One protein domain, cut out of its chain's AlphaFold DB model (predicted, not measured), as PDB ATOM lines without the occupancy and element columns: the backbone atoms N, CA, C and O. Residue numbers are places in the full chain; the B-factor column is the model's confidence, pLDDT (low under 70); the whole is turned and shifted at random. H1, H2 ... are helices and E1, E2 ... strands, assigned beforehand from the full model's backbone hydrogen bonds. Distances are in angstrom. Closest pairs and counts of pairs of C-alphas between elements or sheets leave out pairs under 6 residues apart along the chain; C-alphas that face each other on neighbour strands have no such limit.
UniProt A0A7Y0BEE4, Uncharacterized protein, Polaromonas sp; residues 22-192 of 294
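This is residues 22 to 192 of the 294 residues of an uncharacterized protein of Polaromonas sp (UniProt A0A7Y0BEE4). A twisted sheet of six strands has helices on both faces: H1 and H5 cover one face, with the sheet curled round H5, and H2 and H3 pack on the other. The hairpin E1 and E2 reaches far past the other strands, and its tip lies at one end of the longest axis. The printed part has 171 residues, with five named helices and six named strands in the order E1 E2 H1 E3 H2 E4 H3 E5 H4 E6 H5. The mixed sheet runs E3 E1 E2 E4 E5 E6, and the class is mixed, helices and strands. The whole is compact, with a radius of gyration of the C-alphas of 16.3 A and spans of 53 by 38 by 29 A.

E1, residues 22 to 33, begins with C-alpha 22 at (132.233, 128.077, 141.591) and is 36.3 A long. E2, residues 41 to 53, is 39.1 A long. H1 is residues 57 to 67, E3 residues 73 to 79, H2 residues 86 to 94 and E4 residues 101 to 107. H3, residues 114 to 130, is 24.1 A long, and E5, residues 134 to 142, is 24.7 A long. H4, residues 145 to 148, and E6, residues 156 to 159, are short. H5, residues 165 to 180, is 22.3 A long and ends with C-alpha 180 at (112.649, 129.111, 132.289).

E1 and E2 form an antiparallel hairpin, with N 26 and O 48 2.8 A apart. E3, an edge strand, is antiparallel to E1, with N 25 and O 76 at 2.9 A. E2 and E4 are parallel, with N 49 and O 103 at 2.9 A. E4 and E5 are parallel, with N 106 and O 139 at 2.9 A, and so are E5 and the edge strand E6, with N 140 and O 156 at 2.9 A. E4, H3, E5 and E5, H4, E6 are strand-helix-strand units, a helix between parallel neighbour strands; E2, H1, E3 and E3, H2, E4 are split ones, with other strands between. These four crossovers are right-handed. The closest C-alphas of H5 and E2 are those of Ala 177 and Thr 48, 5.5 A. H1 and H5 touch at Ala 63 and Ile 170, C-alphas 6.3 A apart, at a shallow tilt of 8 degrees, the same way. On the opposite face, H2 and H3 touch at Ala 87 and Val 123, C-alphas 4.9 A apart. H4 only grazes the sheet. In H1, H2, H3 and H5 every O i to N i+4 pair is within hydrogen-bond range; H4 is too short for one.

The C-alphas farthest apart, of Asp 37 and Val 111, are 53.9 A apart. The printed part has no cut and no long link. Mean pLDDT of the printed part is 76.8; 57 residues are under 70, among them 29 to 44 and 175 to 192.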
ATOM      1  N   GLU A  22     132.457 128.361 143.011       95.38
ATOM      2  CA  GLU A  22     132.233 128.077 141.591       95.38
ATOM      3  C   GLU A  22     130.774 128.385 141.232       95.38
ATOM      4  O   GLU A  22     129.853 128.064 141.985       95.38
ATOM      5  N   VAL A  23     130.574 129.034 140.086       97.25
ATOM      6  CA  VAL A  23     129.273 129.487 139.590       97.25
ATOM      7  C   VAL A  23     128.997 128.833 138.242       97.25
ATOM      8  O   VAL A  23     129.842 128.864 137.349       97.25
ATOM      9  N   LEU A  24     127.809 128.254 138.093       95.88
ATOM     10  CA  LEU A  24     127.261 127.792 136.820       95.88
ATOM     11  C   LEU A  24     126.177 128.775 136.377       95.88
ATOM     12  O   LEU A  24     125.179 128.943 137.072       95.88
ATOM     13  N   ILE A  25     126.367 129.395 135.217       95.94
ATOM     14  CA  ILE A  25     125.383 130.263 134.565       95.94
ATOM     15  C   ILE A  25     124.815 129.507 133.364       95.94
ATOM     16  O   ILE A  25     125.580 129.030 132.526       95.94
ATOM     17  N   CYS A  26     123.492 129.406 133.279       91.19
ATOM     18  CA  CYS A  26     122.760 128.874 132.137       91.19
ATOM     19  C   CYS A  26     121.911 130.002 131.534       91.19
ATOM     20  O   CYS A  26     120.983 130.497 132.175       91.19
ATOM     21  N   GLU A  27     122.281 130.435 130.330       89.56
ATOM     22  CA  GLU A  27     121.680 131.543 129.583       89.56
ATOM     23  C   GLU A  27     120.831 130.988 128.435       89.56
ATOM     24  O   GLU A  27     121.250 130.080 127.713       89.56
ATOM     25  N   ALA A  28     119.630 131.527 128.267       79.56
ATOM     26  CA  ALA A  28     118.588 130.986 127.413       79.56
ATOM     27  C   ALA A  28     117.804 132.093 126.706       79.56
ATOM     28  O   ALA A  28     117.749 133.234 127.168       79.56
ATOM     29  N   ARG A  29     117.163 131.737 125.589       68.31
ATOM     30  CA  ARG A  29     116.277 132.632 124.838       68.31
ATOM     31  C   ARG A  29     114.944 131.959 124.592       68.31
ATOM     32  O   ARG A  29     114.909 130.862 124.033       68.31
ATOM     33  N   LEU A  30     113.867 132.623 124.989       64.19
ATOM     34  CA  LEU A  30     112.510 132.216 124.666       64.19
ATOM     35  C   LEU A  30     111.957 133.184 123.620       64.19
ATOM     36  O   LEU A  30     111.880 134.381 123.862       64.19
ATOM     37  N   ALA A  31     111.587 132.657 122.457       59.66
ATOM     38  CA  ALA A  31     110.888 133.410 121.424       59.66
ATOM     39  C   ALA A  31     109.385 133.117 121.530       59.66
ATOM     40  O   ALA A  31     108.990 131.948 121.480       59.66
ATOM     41  N   HIS A  32     108.551 134.148 121.668       53.44
ATOM     42  CA  HIS A  32     107.096 134.003 121.748       53.44
ATOM     43  C   HIS A  32     106.356 135.043 120.900       53.44
ATOM     44  O   HIS A  32     106.821 136.164 120.716       53.44
ATOM     45  N   SER A  33     105.175 134.673 120.400       48.59
ATOM     46  CA  SER A  33     104.291 135.590 119.669       48.59
ATOM     47  C   SER A  33     103.744 136.637 120.641       48.59
ATOM     48  O   SER A  33     103.040 136.272 121.585       48.59
ATOM     49  N   ALA A  34     104.079 137.911 120.443       46.41
ATOM     50  CA  ALA A  34     103.600 139.018 121.276       46.41
ATOM     51  C   ALA A  34     102.116 139.331 121.015       46.41
ATOM     52  O   ALA A  34     101.379 139.775 121.898       46.41
ATOM     53  N   THR A  35     101.662 139.043 119.794       53.09
ATOM     54  CA  THR A  35     100.276 139.168 119.344       53.09
ATOM     55  C   THR A  35      99.825 137.895 118.611       53.09
ATOM     56  O   THR A  35     100.607 136.962 118.415       53.09
ATOM     57  N   ASP A  36      98.557 137.848 118.187       53.81
ATOM     58  CA  ASP A  36      98.031 136.784 117.313       53.81
ATOM     59  C   ASP A  36      98.640 136.811 115.886       53.81
ATOM     60  O   ASP A  36      98.329 135.936 115.075       53.81
ATOM     61  N   ASP A  37      99.490 137.796 115.554       51.62
ATOM     62  CA  ASP A  37     100.260 137.814 114.304       51.62
ATOM     63  C   ASP A  37     101.518 136.930 114.443       51.62
ATOM     64  O   ASP A  37     102.420 137.266 115.213       51.62
ATOM     65  N   PRO A  38     101.645 135.823 113.683       54.50
ATOM     66  CA  PRO A  38     102.807 134.936 113.758       54.50
ATOM     67  C   PRO A  38     104.116 135.564 113.240       54.50
ATOM     68  O   PRO A  38     105.156 134.904 113.281       54.50
ATOM     69  N   CYS A  39     104.088 136.797 112.721       62.62
ATOM     70  CA  CYS A  39     105.283 137.568 112.371       62.62
ATOM     71  C   CYS A  39     105.822 138.433 113.529       62.62
ATOM     72  O   CYS A  39     106.922 138.972 113.399       62.62
ATOM     73  N   ASP A  40     105.078 138.580 114.627       56.19
ATOM     74  CA  ASP A  40     105.385 139.483 115.742       56.19
ATOM     75  C   ASP A  40     105.993 138.707 116.924       56.19
ATOM     76  O   ASP A  40     105.311 138.309 117.871       56.19
ATOM     77  N   ILE A  41     107.291 138.410 116.810       57.59
ATOM     78  CA  ILE A  41     108.039 137.576 117.759       57.59
ATOM     79  C   ILE A  41     108.858 138.461 118.706       57.59
ATOM     80  O   ILE A  41     109.795 139.136 118.280       57.59
ATOM     81  N   GLU A  42     108.559 138.382 120.000       58.03
ATOM     82  CA  GLU A  42     109.396 138.921 121.074       58.03
ATOM     83  C   GLU A  42     110.387 137.849 121.568       58.03
ATOM     84  O   GLU A  42     110.041 136.671 121.686       58.03
ATOM     85  N   GLU A  43     111.632 138.256 121.852       62.53
ATOM     86  CA  GLU A  43     112.665 137.410 122.470       62.53
ATOM     87  C   GLU A  43     112.890 137.816 123.935       62.53
ATOM     88  O   GLU A  43     113.471 138.869 124.209       62.53
ATOM     89  N   GLU A  44     112.527 136.948 124.879       69.31
ATOM     90  CA  GLU A  44     112.899 137.093 126.287       69.31
ATOM     91  C   GLU A  44     114.255 136.413 126.556       69.31
ATOM     92  O   GLU A  44     114.478 135.249 126.199       69.31
ATOM     93  N   GLN A  45     115.180 137.141 127.190       79.06
ATOM     94  CA  GLN A  45     116.440 136.579 127.685       79.06
ATOM     95  C   GLN A  45     116.230 136.047 129.101       79.06
ATOM     96  O   GLN A  45     115.777 136.774 129.988       79.06
ATOM     97  N   LEU A  46     116.609 134.795 129.326       80.88
ATOM     98  CA  LEU A  46     116.394 134.088 130.581       80.88
ATOM     99  C   LEU A  46     117.732 133.579 131.113       80.88
ATOM    100  O   LEU A  46     118.554 133.063 130.357       80.88
ATOM    101  N   MET A  47     117.960 133.705 132.416       89.00
ATOM    102  CA  MET A  47     119.206 133.294 133.052       89.00
ATOM    103  C   MET A  47     118.913 132.541 134.351       89.00
ATOM    104  O   MET A  47     118.220 133.039 135.233       89.00
ATOM    105  N   THR A  48     119.464 131.338 134.496       88.31
ATOM    106  CA  THR A  48     119.466 130.602 135.769       88.31
ATOM    107  C   THR A  48     120.904 130.430 136.236       88.31
ATOM    108  O   THR A  48     121.772 130.048 135.451       88.31
ATOM    109  N   VAL A  49     121.166 130.708 137.510       96.38
ATOM    110  CA  VAL A  49     122.513 130.707 138.094       96.38
ATOM    111  C   VAL A  49     122.550 129.796 139.315       96.38
ATOM    112  O   VAL A  49     121.701 129.909 140.193       96.38
ATOM    113  N   LEU A  50     123.546 128.917 139.395       96.94
ATOM    114  CA  LEU A  50     123.889 128.148 140.591       96.94
ATOM    115  C   LEU A  50     125.213 128.666 141.149       96.94
ATOM    116  O   LEU A  50     126.234 128.602 140.468       96.94
ATOM    117  N   VAL A  51     125.199 129.138 142.392       97.56
ATOM    118  CA  VAL A  51     126.381 129.523 143.168       97.56
ATOM    119  C   VAL A  51     126.663 128.422 144.182       97.56
ATOM    120  O   VAL A  51     125.831 128.158 145.053       97.56
ATOM    121  N   SER A  52     127.833 127.795 144.091       95.62
ATOM    122  CA  SER A  52     128.242 126.727 145.005       95.62
ATOM    123  C   SER A  52     129.450 127.133 145.841       95.62
ATOM    124  O   SER A  52     130.461 127.583 145.298       95.62
ATOM    125  N   PHE A  53     129.350 126.936 147.158       94.00
ATOM    126  CA  PHE A  53     130.392 127.249 148.136       94.00
ATOM    127  C   PHE A  53     131.109 125.968 148.594       94.00
ATOM    128  O   PHE A  53     130.482 125.054 149.121       94.00
ATOM    129  N   ASP A  54     132.423 125.906 148.373       91.44
ATOM    130  CA  ASP A  54     133.308 124.752 148.603       91.44
ATOM    131  C   ASP A  54     132.840 123.411 147.968       91.44
ATOM    132  O   ASP A  54     132.924 122.350 148.609       91.44
ATOM    133  N   PRO A  55     132.374 123.399 146.696       90.62
ATOM    134  CA  PRO A  55     131.784 122.210 146.097       90.62
ATOM    135  C   PRO A  55     132.824 121.107 145.875       90.62
ATOM    136  O   PRO A  55     133.888 121.293 145.275       90.62
ATOM    137  N   GLN A  56     132.471 119.903 146.307       87.06
ATOM    138  CA  GLN A  56     133.301 118.713 146.205       87.06
ATOM    139  C   GLN A  56     133.489 118.280 144.741       87.06
ATOM    140  O   GLN A  56     132.569 118.421 143.927       87.06
ATOM    141  N   PRO A  57     134.632 117.662 144.372       85.81
ATOM    142  CA  PRO A  57     134.931 117.291 142.985       85.81
ATOM    143  C   PRO A  57     133.837 116.471 142.279       85.81
ATOM    144  O   PRO A  57     133.588 116.672 141.092       85.81
ATOM    145  N   ALA A  58     133.143 115.584 143.001       80.12
ATOM    146  CA  ALA A  58     132.041 114.790 142.454       80.12
ATOM    147  C   ALA A  58     130.813 115.640 142.071       80.12
ATOM    148  O   ALA A  58     130.181 115.392 141.047       80.12
ATOM    149  N   GLN A  59     130.497 116.668 142.862       80.25
ATOM    150  CA  GLN A  59     129.368 117.575 142.633       80.25
ATOM    151  C   GLN A  59     129.683 118.533 141.476       80.25
ATOM    152  O   GLN A  59     128.863 118.731 140.584       80.25
ATOM    153  N   ARG A  60     130.922 119.036 141.426       87.06
ATOM    154  CA  ARG A  60     131.459 119.836 140.312       87.06
ATOM    155  C   ARG A  60     131.432 119.097 138.975       87.06
ATOM    156  O   ARG A  60     131.197 119.711 137.934       87.06
ATOM    157  N   TYR A  61     131.670 117.785 139.004       80.69
ATOM    158  CA  TYR A  61     131.525 116.908 137.845       80.69
ATOM    159  C   TYR A  61     130.051 116.693 137.471       80.69
ATOM    160  O   TYR A  61     129.703 116.795 136.297       80.69
ATOM    161  N   ALA A  62     129.164 116.481 138.451       77.31
ATOM    162  CA  ALA A  62     127.725 116.355 138.213       77.31
ATOM    163  C   ALA A  62     127.113 117.625 137.591       77.31
ATOM    164  O   ALA A  62     126.396 117.525 136.599       77.31
ATOM    165  N   ALA A  63     127.460 118.814 138.101       79.06
ATOM    166  CA  ALA A  63     127.022 120.093 137.541       79.06
ATOM    167  C   ALA A  63     127.509 120.287 136.093       79.06
ATOM    168  O   ALA A  63     126.739 120.722 135.240       79.06
ATOM    169  N   ARG A  64     128.760 119.911 135.787       83.31
ATOM    170  CA  ARG A  64     129.306 119.937 134.415       83.31
ATOM    171  C   ARG A  64     128.588 118.973 133.480       83.31
ATOM    172  O   ARG A  64     128.251 119.367 132.371       83.31
ATOM    173  N   ASN A  65     128.310 117.750 133.922       76.25
ATOM    174  CA  ASN A  65     127.545 116.796 133.119       76.25
ATOM    175  C   ASN A  65     126.128 117.308 132.834       76.25
ATOM    176  O   ASN A  65     125.676 117.187 131.703       76.25
ATOM    177  N   LEU A  66     125.467 117.922 133.822       73.75
ATOM    178  CA  LEU A  66     124.163 118.559 133.637       73.75
ATOM    179  C   LEU A  66     124.231 119.725 132.639       73.75
ATOM    180  O   LEU A  66     123.406 119.820 131.739       73.75
ATOM    181  N   ALA A  67     125.237 120.594 132.744       74.50
ATOM    182  CA  ALA A  67     125.420 121.693 131.798       74.50
ATOM    183  C   ALA A  67     125.567 121.208 130.340       74.50
ATOM    184  O   ALA A  67     125.076 121.854 129.418       74.50
ATOM    185  N   MET A  68     126.184 120.038 130.132       68.88
ATOM    186  CA  MET A  68     126.302 119.400 128.813       68.88
ATOM    187  C   MET A  68     124.985 118.803 128.282       68.88
ATOM    188  O   MET A  68     124.935 118.455 127.103       68.88
ATOM    189  N   THR A  69     123.930 118.677 129.100       65.50
ATOM    190  CA  THR A  69     122.591 118.265 128.631       65.50
ATOM    191  C   THR A  69     121.741 119.436 128.147       65.50
ATOM    192  O   THR A  69     120.619 119.218 127.706       65.50
ATOM    193  N   TYR A  70     122.214 120.684 128.210       66.19
ATOM    194  CA  TYR A  70     121.439 121.805 127.681       66.19
ATOM    195  C   TYR A  70     121.758 122.053 126.192       66.19
ATOM    196  O   TYR A  70     122.891 122.358 125.835       66.19
ATOM    197  N   ILE A  71     120.757 121.904 125.314       57.19
ATOM    198  CA  ILE A  71     120.859 122.058 123.849       57.19
ATOM    199  C   ILE A  71     120.520 123.476 123.385       57.19
ATOM    200  O   ILE A  71     121.206 123.997 122.509       57.19
ATOM    201  N   ALA A  72     119.483 124.107 123.944       62.88
ATOM    202  CA  ALA A  72     119.099 125.479 123.578       62.88
ATOM    203  C   ALA A  72     119.646 126.550 124.544       62.88
ATOM    204  O   ALA A  72     119.243 127.709 124.464       62.88
ATOM    205  N   ALA A  73     120.545 126.166 125.461       73.81
ATOM    206  CA  ALA A  73     121.153 127.062 126.441       73.81
ATOM    207  C   ALA A  73     122.657 127.203 126.231       73.81
ATOM    208  O   ALA A  73     123.351 126.224 125.955       73.81
ATOM    209  N   GLN A  74     123.181 128.394 126.493       85.31
ATOM    210  CA  GLN A  74     124.603 128.583 126.716       85.31
ATOM    211  C   GLN A  74     124.906 128.364 128.201       85.31
ATOM    212  O   GLN A  74     124.460 129.124 129.055       85.31
ATOM    213  N   SER A  75     125.688 127.330 128.516       90.19
ATOM    214  CA  SER A  75     126.187 127.100 129.875       90.19
ATOM    215  C   SER A  75     127.636 127.546 130.020       90.19
ATOM    216  O   SER A  75     128.487 127.179 129.210       90.19
ATOM    217  N   THR A  76     127.935 128.299 131.077       94.19
ATOM    218  CA  THR A  76     129.297 128.730 131.422       94.19
ATOM    219  C   THR A  76     129.609 128.444 132.890       94.19
ATOM    220  O   THR A  76     128.724 128.484 133.743       94.19
ATOM    221  N   PHE A  77     130.872 128.113 133.170       94.44
ATOM    222  CA  PHE A  77     131.388 127.890 134.520       94.44
ATOM    223  C   PHE A  77     132.435 128.943 134.836       94.44
ATOM    224  O   PHE A  77     133.409 129.081 134.099       94.44
ATOM    225  N   GLU A  78     132.251 129.618 135.958       95.56
ATOM    226  CA  GLU A  78     133.075 130.731 136.409       95.56
ATOM    227  C   GLU A  78     133.542 130.449 137.839       95.56
ATOM    228  O   GLU A  78     132.843 129.802 138.622       95.56
ATOM    229  N   GLN A  79     134.736 130.907 138.202       95.12
ATOM    230  CA  GLN A  79     135.297 130.722 139.543       95.12
ATOM    231  C   GLN A  79     135.682 132.073 140.125       95.12
ATOM    232  O   GLN A  79     136.201 132.923 139.399       95.12
ATOM    233  N   LEU A  80     135.459 132.255 141.428       95.25
ATOM    234  CA  LEU A  80     135.857 133.474 142.127       95.25
ATOM    235  C   LEU A  80     137.390 133.630 142.053       95.25
ATOM    236  O   LEU A  80     138.095 132.751 142.563       95.25
ATOM    237  N   PRO A  81     137.930 134.704 141.442       93.62
ATOM    238  CA  PRO A  81     139.371 134.914 141.338       93.62
ATOM    239  C   PRO A  81     140.006 135.226 142.695       93.62
ATOM    240  O   PRO A  81     139.370 135.795 143.586       93.62
ATOM    241  N   VAL A  82     141.287 134.881 142.850       90.25
ATOM    242  CA  VAL A  82     142.023 135.106 144.104       90.25
ATOM    243  C   VAL A  82     142.110 136.597 144.415       90.25
ATOM    244  O   VAL A  82     142.569 137.390 143.596       90.25
ATOM    245  N   GLY A  83     141.691 136.964 145.627       88.56
ATOM    246  CA  GLY A  83     141.703 138.345 146.114       88.56
ATOM    247  C   GLY A  83     140.480 139.185 145.728       88.56
ATOM    248  O   GLY A  83     140.392 140.327 146.173       88.56
ATOM    249  N   CYS A  84     139.525 138.648 144.962       91.12
ATOM    250  CA  CYS A  84     138.249 139.315 144.702       91.12
ATOM    251  C   CYS A  84     137.235 139.043 145.827       91.12
ATOM    252  O   CYS A  84     137.131 137.923 146.327       91.12
ATOM    253  N   GLY A  85     136.446 140.054 146.204       93.56
ATOM    254  CA  GLY A  85     135.287 139.860 147.081       93.56
ATOM    255  C   GLY A  85     134.117 139.238 146.314       93.56
ATOM    256  O   GLY A  85     133.868 139.623 145.171       93.56
ATOM    257  N   LEU A  86     133.370 138.316 146.940       94.88
ATOM    258  CA  LEU A  86     132.257 137.607 146.289       94.88
ATOM    259  C   LEU A  86     131.237 138.575 145.688       94.88
ATOM    260  O   LEU A  86     130.810 138.383 144.556       94.88
ATOM    261  N   ALA A  87     130.850 139.602 146.451       94.94
ATOM    262  CA  ALA A  87     129.785 140.513 146.052       94.94
ATOM    263  C   ALA A  87     130.158 141.362 144.831       94.94
ATOM    264  O   ALA A  87     129.405 141.409 143.865       94.94
ATOM    265  N   GLU A  88     131.341 141.979 144.850       95.12
ATOM    266  CA  GLU A  88     131.864 142.767 143.729       95.12
ATOM    267  C   GLU A  88     132.039 141.902 142.475       95.12
ATOM    268  O   GLU A  88     131.569 142.267 141.397       95.12
ATOM    269  N   TRP A  89     132.656 140.724 142.625       96.94
ATOM    270  CA  TRP A  89     132.894 139.814 141.510       96.94
ATOM    271  C   TRP A  89     131.600 139.263 140.910       96.94
ATOM    272  O   TRP A  89     131.438 139.317 139.695       96.94
ATOM    273  N   LEU A  90     130.670 138.758 141.727       97.19
ATOM    274  CA  LEU A  90     129.445 138.134 141.224       97.19
ATOM    275  C   LEU A  90     128.507 139.169 140.585       97.19
ATOM    276  O   LEU A  90     127.917 138.889 139.545       97.19
ATOM    277  N   LEU A  91     128.424 140.386 141.137       96.50
ATOM    278  CA  LEU A  91     127.702 141.491 140.496       96.50
ATOM    279  C   LEU A  91     128.354 141.901 139.171       96.50
ATOM    280  O   LEU A  91     127.651 142.064 138.176       96.50
ATOM    281  N   GLY A  92     129.683 142.037 139.129       96.19
ATOM    282  CA  GLY A  92     130.415 142.341 137.896       96.19
ATOM    283  C   GLY A  92     130.269 141.250 136.830       96.19
ATOM    284  O   GLY A  92     130.095 141.557 135.653       96.19
ATOM    285  N   LEU A  93     130.277 139.982 137.245       97.06
ATOM    286  CA  LEU A  93     130.086 138.821 136.382       97.06
ATOM    287  C   LEU A  93     128.678 138.784 135.784       97.06
ATOM    288  O   LEU A  93     128.548 138.609 134.573       97.06
ATOM    289  N   LEU A  94     127.633 138.962 136.594       96.44
ATOM    290  CA  LEU A  94     126.254 138.934 136.103       96.44
ATOM    291  C   LEU A  94     125.970 140.142 135.200       96.44
ATOM    292  O   LEU A  94     125.548 139.948 134.066       96.44
ATOM    293  N   ASN A  95     126.367 141.353 135.604       95.06
ATOM    294  CA  ASN A  95     126.228 142.560 134.777       95.06
ATOM    295  C   ASN A  95     127.085 142.549 133.486       95.06
ATOM    296  O   ASN A  95     126.934 143.440 132.652       95.06
ATOM    297  N   SER A  96     127.995 141.579 133.309       94.88
ATOM    298  CA  SER A  96     128.706 141.347 132.037       94.88
ATOM    299  C   SER A  96     127.897 140.525 131.022       94.88
ATOM    300  O   SER A  96     128.274 140.453 129.850       94.88
ATOM    301  N   ARG A  97     126.802 139.895 131.467       94.44
ATOM    302  CA  ARG A  97     125.846 139.143 130.641       94.44
ATOM    303  C   ARG A  97     124.781 140.068 130.069       94.44
ATOM    304  O   ARG A  97     124.732 141.246 130.396       94.44
ATOM    305  N   ILE A  98     123.931 139.540 129.194       89.88
ATOM    306  CA  ILE A  98     122.800 140.297 128.645       89.88
ATOM    307  C   ILE A  98     121.728 140.461 129.740       89.88
ATOM    308  O   ILE A  98     121.495 139.546 130.533       89.88
ATOM    309  N   ALA A  99     121.076 141.628 129.784       87.62
ATOM    310  CA  ALA A  99     119.894 141.876 130.613       87.62
ATOM    311  C   ALA A  99     118.854 140.758 130.423       87.62
ATOM    312  O   ALA A  99     118.534 140.400 129.290       87.62
ATOM    313  N   ALA A 100     118.361 140.194 131.527       83.56
ATOM    314  CA  ALA A 100     117.595 138.947 131.524       83.56
ATOM    315  C   ALA A 100     116.717 138.803 132.775       83.56
ATOM    316  O   ALA A 100     117.022 139.387 133.823       83.56
ATOM    317  N   SER A 101     115.687 137.965 132.675       81.81
ATOM    318  CA  SER A 101     114.942 137.429 133.818       81.81
ATOM    319  C   SER A 101     115.812 136.381 134.520       81.81
ATOM    320  O   SER A 101     116.181 135.365 133.926       81.81
ATOM    321  N   LEU A 102     116.209 136.661 135.764       85.06
ATOM    322  CA  LEU A 102     117.253 135.947 136.503       85.06
ATOM    323  C   LEU A 102     116.669 135.142 137.671       85.06
ATOM    324  O   LEU A 102     116.054 135.713 138.571       85.06
ATOM    325  N   TYR A 103     116.957 133.841 137.705       84.56
ATOM    326  CA  TYR A 103     116.785 132.975 138.875       84.56
ATOM    327  C   TYR A 103     118.134 132.552 139.457       84.56
ATOM    328  O   TYR A 103     119.080 132.254 138.724       84.56
ATOM    329  N   LEU A 104     118.218 132.492 140.785       90.00
ATOM    330  CA  LEU A 104     119.467 132.280 141.511       90.00
ATOM    331  C   LEU A 104     119.314 131.166 142.552       90.00
ATOM    332  O   LEU A 104     118.422 131.205 143.393       90.00
ATOM    333  N   VAL A 105     120.202 130.177 142.508       88.19
ATOM    334  CA  VAL A 105     120.269 129.052 143.447       88.19
ATOM    335  C   VAL A 105     121.594 129.110 144.196       88.19
ATOM    336  O   VAL A 105     122.647 129.220 143.574       88.19
ATOM    337  N   MET A 106     121.562 129.019 145.524       93.44
ATOM    338  CA  MET A 106     122.757 129.039 146.374       93.44
ATOM    339  C   MET A 106     122.899 127.730 147.154       93.44
ATOM    340  O   MET A 106     122.031 127.412 147.968       93.44
ATOM    341  N   SER A 107     124.000 127.001 146.949       92.62
ATOM    342  CA  SER A 107     124.366 125.832 147.764       92.62
ATOM    343  C   SER A 107     125.073 126.283 149.039       92.62
ATOM    344  O   SER A 107     126.276 126.543 149.035       92.62
ATOM    345  N   LEU A 108     124.318 126.442 150.122       88.69
ATOM    346  CA  LEU A 108     124.801 126.989 151.386       88.69
ATOM    347  C   LEU A 108     125.763 126.023 152.106       88.69
ATOM    348  O   LEU A 108     125.428 124.844 152.278       88.69
ATOM    349  N   PRO A 109     126.891 126.521 152.651       92.12
ATOM    350  CA  PRO A 109     127.768 125.729 153.507       92.12
ATOM    351  C   PRO A 109     127.043 125.090 154.708       92.12
ATOM    352  O   PRO A 109     126.103 125.669 155.266       92.12
ATOM    353  N   PRO A 110     127.517 123.927 155.201       86.94
ATOM    354  CA  PRO A 110     126.900 123.203 156.323       86.94
ATOM    355  C   PRO A 110     127.024 123.922 157.682       86.94
ATOM    356  O   PRO A 110     126.402 123.507 158.671       86.94
ATOM    357  N   VAL A 111     127.839 124.979 157.741       89.62
ATOM    358  CA  VAL A 111     128.071 125.842 158.901       89.62
ATOM    359  C   VAL A 111     127.785 127.283 158.490       89.62
ATOM    360  O   VAL A 111     128.349 127.773 157.514       89.62
ATOM    361  N   TYR A 112     126.922 127.961 159.246       88.25
ATOM    362  CA  TYR A 112     126.618 129.373 159.041       88.25
ATOM    363  C   TYR A 112     127.866 130.255 159.197       88.25
ATOM    364  O   TYR A 112     128.620 130.118 160.162       88.25
ATOM    365  N   SER A 113     128.040 131.205 158.277       93.88
ATOM    366  CA  SER A 113     129.064 132.247 158.350       93.88
ATOM    367  C   SER A 113     128.406 133.615 158.225       93.88
ATOM    368  O   SER A 113     127.853 133.953 157.180       93.88
ATOM    369  N   ALA A 114     128.503 134.426 159.282       92.88
ATOM    370  CA  ALA A 114     127.971 135.788 159.294       92.88
ATOM    371  C   ALA A 114     128.663 136.707 158.274       92.88
ATOM    372  O   ALA A 114     128.080 137.694 157.838       92.88
ATOM    373  N   ASP A 115     129.903 136.399 157.882       93.75
ATOM    374  CA  ASP A 115     130.571 137.143 156.821       93.75
ATOM    375  C   ASP A 115     129.980 136.805 155.449       93.75
ATOM    376  O   ASP A 115     129.559 137.704 154.723       93.75
ATOM    377  N   LEU A 116     129.845 135.510 155.146       93.44
ATOM    378  CA  LEU A 116     129.265 135.052 153.885       93.44
ATOM    379  C   LEU A 116     127.790 135.462 153.751       93.44
ATOM    380  O   LEU A 116     127.386 135.894 152.678       93.44
ATOM    381  N   ALA A 117     127.013 135.421 154.836       92.25
ATOM    382  CA  ALA A 117     125.640 135.927 154.861       92.25
ATOM    383  C   ALA A 117     125.558 137.401 154.416       92.25
ATOM    384  O   ALA A 117     124.775 137.729 153.529       92.25
ATOM    385  N   ARG A 118     126.434 138.277 154.937       94.25
ATOM    386  CA  ARG A 118     126.510 139.684 154.496       94.25
ATOM    387  C   ARG A 118     126.933 139.823 153.035       94.25
ATOM    388  O   ARG A 118     126.433 140.708 152.348       94.25
ATOM    389  N   GLN A 119     127.858 138.987 152.557       94.56
ATOM    390  CA  GLN A 119     128.273 139.008 151.149       94.56
ATOM    391  C   GLN A 119     127.131 138.550 150.220       94.56
ATOM    392  O   GLN A 119     126.930 139.159 149.173       94.56
ATOM    393  N   ILE A 120     126.342 137.549 150.626       93.88
ATOM    394  CA  ILE A 120     125.128 137.097 149.929       93.88
ATOM    395  C   ILE A 120     124.070 138.210 149.891       93.88
ATOM    396  O   ILE A 120     123.580 138.537 148.812       93.88
ATOM    397  N   GLU A 121     123.760 138.848 151.024       92.44
ATOM    398  CA  GLU A 121     122.817 139.977 151.051       92.44
ATOM    399  C   GLU A 121     123.288 141.143 150.171       92.44
ATOM    400  O   GLU A 121     122.482 141.730 149.452       92.44
ATOM    401  N   ALA A 122     124.592 141.445 150.152       94.62
ATOM    402  CA  ALA A 122     125.155 142.482 149.288       94.62
ATOM    403  C   ALA A 122     125.013 142.160 147.786       94.62
ATOM    404  O   ALA A 122     124.736 143.069 147.003       94.62
ATOM    405  N   VAL A 123     125.148 140.888 147.378       95.50
ATOM    406  CA  VAL A 123     124.842 140.446 146.001       95.50
ATOM    407  C   VAL A 123     123.367 140.670 145.689       95.50
ATOM    408  O   VAL A 123     123.043 141.307 144.693       95.50
ATOM    409  N   LEU A 124     122.468 140.160 146.530       91.50
ATOM    410  CA  LEU A 124     121.032 140.173 146.247       91.50
ATOM    411  C   LEU A 124     120.477 141.601 146.217       91.50
ATOM    412  O   LEU A 124     119.810 141.982 145.255       91.50
ATOM    413  N   ALA A 125     120.850 142.430 147.193       91.38
ATOM    414  CA  ALA A 125     120.533 143.851 147.189       91.38
ATOM    415  C   ALA A 125     121.144 144.567 145.971       91.38
ATOM    416  O   ALA A 125     120.495 145.424 145.377       91.38
ATOM    417  N   GLY A 126     122.368 144.219 145.559       92.62
ATOM    418  CA  GLY A 126     122.991 144.767 144.350       92.62
ATOM    419  C   GLY A 126     122.221 144.427 143.069       92.62
ATOM    420  O   GLY A 126     122.003 145.309 142.241       92.62
ATOM    421  N   LEU A 127     121.752 143.182 142.933       89.25
ATOM    422  CA  LEU A 127     120.955 142.718 141.793       89.25
ATOM    423  C   LEU A 127     119.567 143.371 141.753       89.25
ATOM    424  O   LEU A 127     119.164 143.855 140.699       89.25
ATOM    425  N   ARG A 128     118.856 143.452 142.888       84.69
ATOM    426  CA  ARG A 128     117.545 144.130 142.949       84.69
ATOM    427  C   ARG A 128     117.659 145.635 142.668       84.69
ATOM    428  O   ARG A 128     116.789 146.200 142.012       84.69
ATOM    429  N   ASN A 129     118.735 146.288 143.123       87.38
ATOM    430  CA  ASN A 129     118.935 147.729 142.940       87.38
ATOM    431  C   ASN A 129     119.469 148.127 141.553       87.38
ATOM    432  O   ASN A 129     119.275 149.275 141.156       87.38
ATOM    433  N   SER A 130     120.153 147.241 140.816       83.75
ATOM    434  CA  SER A 130     120.747 147.609 139.518       83.75
ATOM    435  C   SER A 130     119.712 147.814 138.411       83.75
ATOM    436  O   SER A 130     120.005 148.508 137.439       83.75
ATOM    437  N   GLN A 131     118.533 147.188 138.537       76.81
ATOM    438  CA  GLN A 131     117.474 147.114 137.515       76.81
ATOM    439  C   GLN A 131     117.931 146.562 136.147       76.81
ATOM    440  O   GLN A 131     117.167 146.590 135.185       76.81
ATOM    441  N   TYR A 132     119.160 146.040 136.049       86.00
ATOM    442  CA  TYR A 132     119.727 145.507 134.808       86.00
ATOM    443  C   TYR A 132     119.243 144.081 134.515       86.00
ATOM    444  O   TYR A 132     118.978 143.729 133.367       86.00
ATOM    445  N   HIS A 133     119.064 143.277 135.565       83.38
ATOM    446  CA  HIS A 133     118.366 141.996 135.505       83.38
ATOM    447  C   HIS A 133     117.047 142.095 136.267       83.38
ATOM    448  O   HIS A 133     116.967 142.762 137.300       83.38
ATOM    449  N   GLN A 134     116.035 141.369 135.802       78.75
ATOM    450  CA  GLN A 134     114.825 141.142 136.585       78.75
ATOM    451  C   GLN A 134     115.083 139.937 137.494       78.75
ATOM    452  O   GLN A 134     114.878 138.794 137.090       78.75
ATOM    453  N   LEU A 135     115.608 140.174 138.704       81.19
ATOM    454  CA  LEU A 135     115.774 139.110 139.697       81.19
ATOM    455  C   LEU A 135     114.389 138.625 140.144       81.19
ATOM    456  O   LEU A 135     113.683 139.340 140.853       81.19
ATOM    457  N   GLY A 136     114.027 137.420 139.713       76.38
ATOM    458  CA  GLY A 136     112.796 136.748 140.100       76.38
ATOM    459  C   GLY A 136     112.980 135.985 141.409       76.38
ATOM    460  O   GLY A 136     112.899 136.566 142.485       76.38
ATOM    461  N   LEU A 137     113.217 134.674 141.310       76.56
ATOM    462  CA  LEU A 137     113.348 133.779 142.458       76.56
ATOM    463  C   LEU A 137     114.810 133.538 142.872       76.56
ATOM    464  O   LEU A 137     115.624 133.052 142.082       76.56
ATOM    465  N   THR A 138     115.096 133.767 144.152       78.75
ATOM    466  CA  THR A 138     116.317 133.355 144.852       78.75
ATOM    467  C   THR A 138     116.014 132.190 145.792       78.75
ATOM    468  O   THR A 138     115.248 132.332 146.746       78.75
ATOM    469  N   VAL A 139     116.648 131.038 145.568       77.06
ATOM    470  CA  VAL A 139     116.511 129.845 146.415       77.06
ATOM    471  C   VAL A 139     117.842 129.498 147.065       77.06
ATOM    472  O   VAL A 139     118.843 129.308 146.379       77.06
ATOM    473  N   ALA A 140     117.856 129.331 148.382       78.62
ATOM    474  CA  ALA A 140     119.024 128.841 149.098       78.62
ATOM    475  C   ALA A 140     118.785 127.437 149.655       78.62
ATOM    476  O   ALA A 140     117.776 127.151 150.301       78.62
ATOM    477  N   VAL A 141     119.729 126.544 149.384       76.56
ATOM    478  CA  VAL A 141     119.628 125.114 149.656       76.56
ATOM    479  C   VAL A 141     120.732 124.730 150.628       76.56
ATOM    480  O   VAL A 141     121.888 125.078 150.420       76.56
ATOM    481  N   GLY A 142     120.410 124.010 151.698       73.88
ATOM    482  CA  GLY A 142     121.421 123.583 152.665       73.88
ATOM    483  C   GLY A 142     120.887 122.606 153.699       73.88
ATOM    484  O   GLY A 142     119.685 122.391 153.806       73.88
ATOM    485  N   MET A 143     121.775 122.031 154.510       72.31
ATOM    486  CA  MET A 143     121.381 121.060 155.547       72.31
ATOM    487  C   MET A 143     120.496 121.670 156.643       72.31
ATOM    488  O   MET A 143     119.638 121.002 157.211       72.31
ATOM    489  N   ARG A 144     120.753 122.937 156.984       68.94
ATOM    490  CA  ARG A 144     120.053 123.702 158.023       68.94
ATOM    491  C   ARG A 144     119.797 125.115 157.502       68.94
ATOM    492  O   ARG A 144     120.456 126.057 157.930       68.94
ATOM    493  N   PRO A 145     118.878 125.285 156.539       64.56
ATOM    494  CA  PRO A 145     118.683 126.577 155.893       64.56
ATOM    495  C   PRO A 145     118.087 127.613 156.862       64.56
ATOM    496  O   PRO A 145     118.317 128.804 156.697       64.56
ATOM    497  N   GLY A 146     117.418 127.173 157.935       62.53
ATOM    498  CA  GLY A 146     116.971 128.046 159.026       62.53
ATOM    499  C   GLY A 146     118.107 128.784 159.747       62.53
ATOM    500  O   GLY A 146     117.897 129.916 160.174       62.53
ATOM    501  N   ASP A 147     119.322 128.215 159.800       69.19
ATOM    502  CA  ASP A 147     120.509 128.895 160.353       69.19
ATOM    503  C   ASP A 147     120.883 130.142 159.515       69.19
ATOM    504  O   ASP A 147     121.552 131.047 160.006       69.19
ATOM    505  N   TRP A 148     120.417 130.210 158.260       75.38
ATOM    506  CA  TRP A 148     120.659 131.288 157.300       75.38
ATOM    507  C   TRP A 148     119.480 132.258 157.149       75.38
ATOM    508  O   TRP A 148     119.588 133.212 156.381       75.38
ATOM    509  N   GLY A 149     118.394 132.090 157.918       69.12
ATOM    510  CA  GLY A 149     117.194 132.942 157.870       69.12
ATOM    511  C   GLY A 149     117.415 134.417 158.247       69.12
ATOM    512  O   GLY A 149     116.480 135.214 158.204       69.12
ATOM    513  N   ALA A 150     118.643 134.796 158.610       69.25
ATOM    514  CA  ALA A 150     119.069 136.189 158.687       69.25
ATOM    515  C   ALA A 150     119.147 136.867 157.305       69.25
ATOM    516  O   ALA A 150     118.946 138.073 157.249       69.25
ATOM    517  N   CYS A 151     119.403 136.108 156.229       67.50
ATOM    518  CA  CYS A 151     119.532 136.604 154.857       67.50
ATOM    519  C   CYS A 151     118.146 136.915 154.271       67.50
ATOM    520  O   CYS A 151     117.483 136.025 153.733       67.50
ATOM    521  N   ARG A 152     117.683 138.161 154.400       73.38
ATOM    522  CA  ARG A 152     116.268 138.514 154.136       73.38
ATOM    523  C   ARG A 152     115.878 138.540 152.665       73.38
ATOM    524  O   ARG A 152     114.702 138.422 152.348       73.38
ATOM    525  N   GLU A 153     116.862 138.702 151.793       73.44
ATOM    526  CA  GLU A 153     116.675 138.831 150.346       73.44
ATOM    527  C   GLU A 153     116.469 137.485 149.627       73.44
ATOM    528  O   GLU A 153     116.299 137.468 148.408       73.44
ATOM    529  N   ILE A 154     116.514 136.366 150.358       71.75
ATOM    530  CA  ILE A 154     116.325 135.010 149.835       71.75
ATOM    531  C   ILE A 154     114.835 134.657 149.891       71.75
ATOM    532  O   ILE A 154     114.261 134.531 150.972       71.75
ATOM    533  N   ASP A 155     114.222 134.458 148.726       64.38
ATOM    534  CA  ASP A 155     112.778 134.231 148.593       64.38
ATOM    535  C   ASP A 155     112.349 132.818 149.046       64.38
ATOM    536  O   ASP A 155     111.216 132.615 149.484       64.38
ATOM    537  N   GLY A 156     113.245 131.825 148.953       66.81
ATOM    538  CA  GLY A 156     112.953 130.434 149.305       66.81
ATOM    539  C   GLY A 156     114.124 129.677 149.932       66.81
ATOM    540  O   GLY A 156     115.273 129.802 149.515       66.81
ATOM    541  N   PHE A 157     113.818 128.819 150.906       71.62
ATOM    542  CA  PHE A 157     114.791 127.979 151.608       71.62
ATOM    543  C   PHE A 157     114.451 126.490 151.456       71.62
ATOM    544  O   PHE A 157     113.335 126.071 151.762       71.62
ATOM    545  N   VAL A 158     115.421 125.677 151.028       65.06
ATOM    546  CA  VAL A 158     115.262 124.228 150.808       65.06
ATOM    547  C   VAL A 158     116.201 123.454 151.730       65.06
ATOM    548  O   VAL A 158     117.415 123.662 151.727       65.06
ATOM    549  N   ALA A 159     115.643 122.537 152.521       62.50
ATOM    550  CA  ALA A 159     116.429 121.653 153.375       62.50
ATOM    551  C   ALA A 159     116.959 120.454 152.573       62.50
ATOM    552  O   ALA A 159     116.186 119.739 151.937       62.50
ATOM    553  N   SER A 160     118.268 120.212 152.630       59.12
ATOM    554  CA  SER A 160     118.911 119.033 152.046       59.12
ATOM    555  C   SER A 160     119.136 117.932 153.092       59.12
ATOM    556  O   SER A 160     119.298 118.227 154.280       59.12
ATOM    557  N   PRO A 161     119.280 116.663 152.669       59.88
ATOM    558  CA  PRO A 161     119.921 115.640 153.486       59.88
ATOM    559  C   PRO A 161     121.327 116.066 153.939       59.88
ATOM    560  O   PRO A 161     121.977 116.922 153.325       59.88
ATOM    561  N   ALA A 162     121.811 115.451 155.020       58.84
ATOM    562  CA  ALA A 162     123.133 115.737 155.563       58.84
ATOM    563  C   ALA A 162     124.244 115.392 154.554       58.84
ATOM    564  O   ALA A 162     124.354 114.249 154.119       58.84
ATOM    565  N   GLY A 163     125.064 116.384 154.201       60.94
ATOM    566  CA  GLY A 163     126.148 116.255 153.222       60.94
ATOM    567  C   GLY A 163     125.727 116.321 151.747       60.94
ATOM    568  O   GLY A 163     126.591 116.164 150.892       60.94
ATOM    569  N   ASP A 164     124.446 116.562 151.434       70.06
ATOM    570  CA  ASP A 164     123.908 116.494 150.058       70.06
ATOM    571  C   ASP A 164     123.356 117.848 149.543       70.06
ATOM    572  O   ASP A 164     122.530 117.896 148.630       70.06
ATOM    573  N   ALA A 165     123.804 118.964 150.137       68.62
ATOM    574  CA  ALA A 165     123.354 120.325 149.813       68.62
ATOM    575  C   ALA A 165     123.602 120.699 148.343       68.62
ATOM    576  O   ALA A 165     122.684 121.148 147.657       68.62
ATOM    577  N   ASP A 166     124.799 120.438 147.820       75.62
ATOM    578  CA  ASP A 166     125.155 120.787 146.440       75.62
ATOM    579  C   ASP A 166     124.389 119.959 145.416       75.62
ATOM    580  O   ASP A 166     123.999 120.466 144.369       75.62
ATOM    581  N   ARG A 167     124.113 118.687 145.721       73.19
ATOM    582  CA  ARG A 167     123.302 117.837 144.850       73.19
ATOM    583  C   ARG A 167     121.854 118.314 144.822       73.19
ATOM    584  O   ARG A 167     121.276 118.433 143.744       73.19
ATOM    585  N   ALA A 168     121.283 118.629 145.985       68.00
ATOM    586  CA  ALA A 168     119.960 119.238 146.068       68.00
ATOM    587  C   ALA A 168     119.920 120.580 145.309       68.00
ATOM    588  O   ALA A 168     118.974 120.831 144.567       68.00
ATOM    589  N   SER A 169     120.983 121.386 145.395       71.88
ATOM    590  CA  SER A 169     121.131 122.644 144.648       71.88
ATOM    591  C   SER A 169     121.178 122.432 143.138       71.88
ATOM    592  O   SER A 169     120.492 123.140 142.410       71.88
ATOM    593  N   ILE A 170     121.916 121.426 142.655       74.62
ATOM    594  CA  ILE A 170     121.950 121.037 141.235       74.62
ATOM    595  C   ILE A 170     120.553 120.607 140.753       74.62
ATOM    596  O   ILE A 170     120.150 120.972 139.650       74.62
ATOM    597  N   HIS A 171     119.783 119.880 141.571       70.19
ATOM    598  CA  HIS A 171     118.409 119.494 141.232       70.19
ATOM    599  C   HIS A 171     117.441 120.692 141.201       70.19
ATOM    600  O   HIS A 171     116.669 120.815 140.250       70.19
ATOM    601  N   VAL A 172     117.508 121.601 142.183       66.56
ATOM    602  CA  VAL A 172     116.716 122.848 142.200       66.56
ATOM    603  C   VAL A 172     117.077 123.736 141.006       66.56
ATOM    604  O   VAL A 172     116.189 124.224 140.314       66.56
ATOM    605  N   PHE A 173     118.369 123.888 140.713       78.88
ATOM    606  CA  PHE A 173     118.867 124.607 139.543       78.88
ATOM    607  C   PHE A 173     118.343 124.014 138.231       78.88
ATOM    608  O   PHE A 173     117.836 124.763 137.404       78.88
ATOM    609  N   ASN A 174     118.403 122.689 138.052       73.50
ATOM    610  CA  ASN A 174     117.879 122.035 136.847       73.50
ATOM    611  C   ASN A 174     116.377 122.295 136.667       73.50
ATOM    612  O   ASN A 174     115.925 122.616 135.573       73.50
ATOM    613  N   MET A 175     115.606 122.193 137.754       62.31
ATOM    614  CA  MET A 175     114.171 122.472 137.742       62.31
ATOM    615  C   MET A 175     113.880 123.918 137.319       62.31
ATOM    616  O   MET A 175     113.020 124.139 136.471       62.31
ATOM    617  N   LEU A 176     114.607 124.899 137.864       65.19
ATOM    618  CA  LEU A 176     114.437 126.309 137.502       65.19
ATOM    619  C   LEU A 176     114.892 126.604 136.063       65.19
ATOM    620  O   LEU A 176     114.177 127.296 135.343       65.19
ATOM    621  N   ALA A 177     116.007 126.026 135.609       65.88
ATOM    622  CA  ALA A 177     116.487 126.178 134.236       65.88
ATOM    623  C   ALA A 177     115.493 125.597 133.211       65.88
ATOM    624  O   ALA A 177     115.173 126.251 132.217       65.88
ATOM    625  N   ALA A 178     114.950 124.403 133.478       61.38
ATOM    626  CA  ALA A 178     113.944 123.762 132.630       61.38
ATOM    627  C   ALA A 178     112.593 124.505 132.628       61.38
ATOM    628  O   ALA A 178     111.913 124.531 131.604       61.38
ATOM    629  N   LEU A 179     112.207 125.130 133.751       58.69
ATOM    630  CA  LEU A 179     111.019 125.990 133.825       58.69
ATOM    631  C   LEU A 179     111.183 127.286 133.026       58.69
ATOM    632  O   LEU A 179     110.207 127.746 132.443       58.69
ATOM    633  N   MET A 180     112.388 127.866 133.008       59.47
ATOM    634  CA  MET A 180     112.649 129.111 132.289       59.47
ATOM    635  C   MET A 180     112.578 128.909 130.777       59.47
ATOM    636  O   MET A 180     111.779 129.562 130.115       59.47
ATOM    637  N   ALA A 181     113.329 127.960 130.221       54.53
ATOM    638  CA  ALA A 181     113.160 127.605 128.816       54.53
ATOM    639  C   ALA A 181     112.946 126.085 128.656       54.53
ATOM    640  O   ALA A 181     113.890 125.296 128.704       54.53
ATOM    641  N   PRO A 182     111.702 125.649 128.381       49.12
ATOM    642  CA  PRO A 182     111.376 124.237 128.158       49.12
ATOM    643  C   PRO A 182     112.142 123.573 126.999       49.12
ATOM    644  O   PRO A 182     112.209 122.350 126.921       49.12
ATOM    645  N   GLY A 183     112.736 124.366 126.098       39.62
ATOM    646  CA  GLY A 183     113.613 123.881 125.029       39.62
ATOM    647  C   GLY A 183     115.080 123.660 125.428       39.62
ATOM    648  O   GLY A 183     115.831 123.120 124.618       39.62
ATOM    649  N   LEU A 184     115.526 124.074 126.628       41.03
ATOM    650  CA  LEU A 184     116.943 123.966 127.008       41.03
ATOM    651  C   LEU A 184     117.378 122.528 127.184       41.03
ATOM    652  O   LEU A 184     118.441 122.162 126.708       41.03
ATOM    653  N   THR A 185     116.596 121.717 127.880       34.41
ATOM    654  CA  THR A 185     116.966 120.336 128.178       34.41
ATOM    655  C   THR A 185     116.986 119.485 126.915       34.41
ATOM    656  O   THR A 185     115.993 119.453 126.188       34.41
ATOM    657  N   SER A 186     118.085 118.757 126.684       33.03
ATOM    658  CA  SER A 186     118.252 117.763 125.622       33.03
ATOM    659  C   SER A 186     117.192 116.680 125.735       33.03
ATOM    660  O   SER A 186     117.453 115.673 126.385       33.03
ATOM    661  N   CYS A 187     116.008 116.910 125.158       33.59
ATOM    662  CA  CYS A 187     114.806 116.122 125.415       33.59
ATOM    663  C   CYS A 187     114.826 115.573 126.845       33.59
ATOM    664  O   CYS A 187     115.009 114.363 126.994       33.59
ATOM    665  N   VAL A 188     114.712 116.423 127.887       35.31
ATOM    666  CA  VAL A 188     114.331 115.828 129.173       35.31
ATOM    667  C   VAL A 188     113.034 115.120 128.856       35.31
ATOM    668  O   VAL A 188     112.057 115.745 128.427       35.31
ATOM    669  N   ASP A 189     113.106 113.797 128.946       37.88
ATOM    670  CA  ASP A 189     111.971 112.963 128.668       37.88
ATOM    671  C   ASP A 189     110.871 113.484 129.584       37.88
ATOM    672  O   ASP A 189     111.108 113.781 130.762       37.88
ATOM    673  N   TRP A 190     109.672 113.637 129.038       37.03
ATOM    674  CA  TRP A 190     108.522 113.941 129.865       37.03
ATOM    675  C   TRP A 190     108.452 112.943 131.031       37.03
ATOM    676  O   TRP A 190     108.142 113.347 132.147       37.03
ATOM    677  N   GLU A 191     108.861 111.684 130.826       38.50
ATOM    678  CA  GLU A 191     109.010 110.683 131.885       38.50
ATOM    679  C   GLU A 191     110.101 110.998 132.927       38.50
ATOM    680  O   GLU A 191     109.909 110.682 134.103       38.50
ATOM    681  N   GLU A 192     111.207 111.644 132.543       36.88
ATOM    682  CA  GLU A 192     112.308 112.006 133.443       36.88
ATOM    683  C   GLU A 192     111.973 113.277 134.246       36.88
ATOM    684  O   GLU A 192     112.144 113.269 135.466       36.88
TER     685      GLU A 192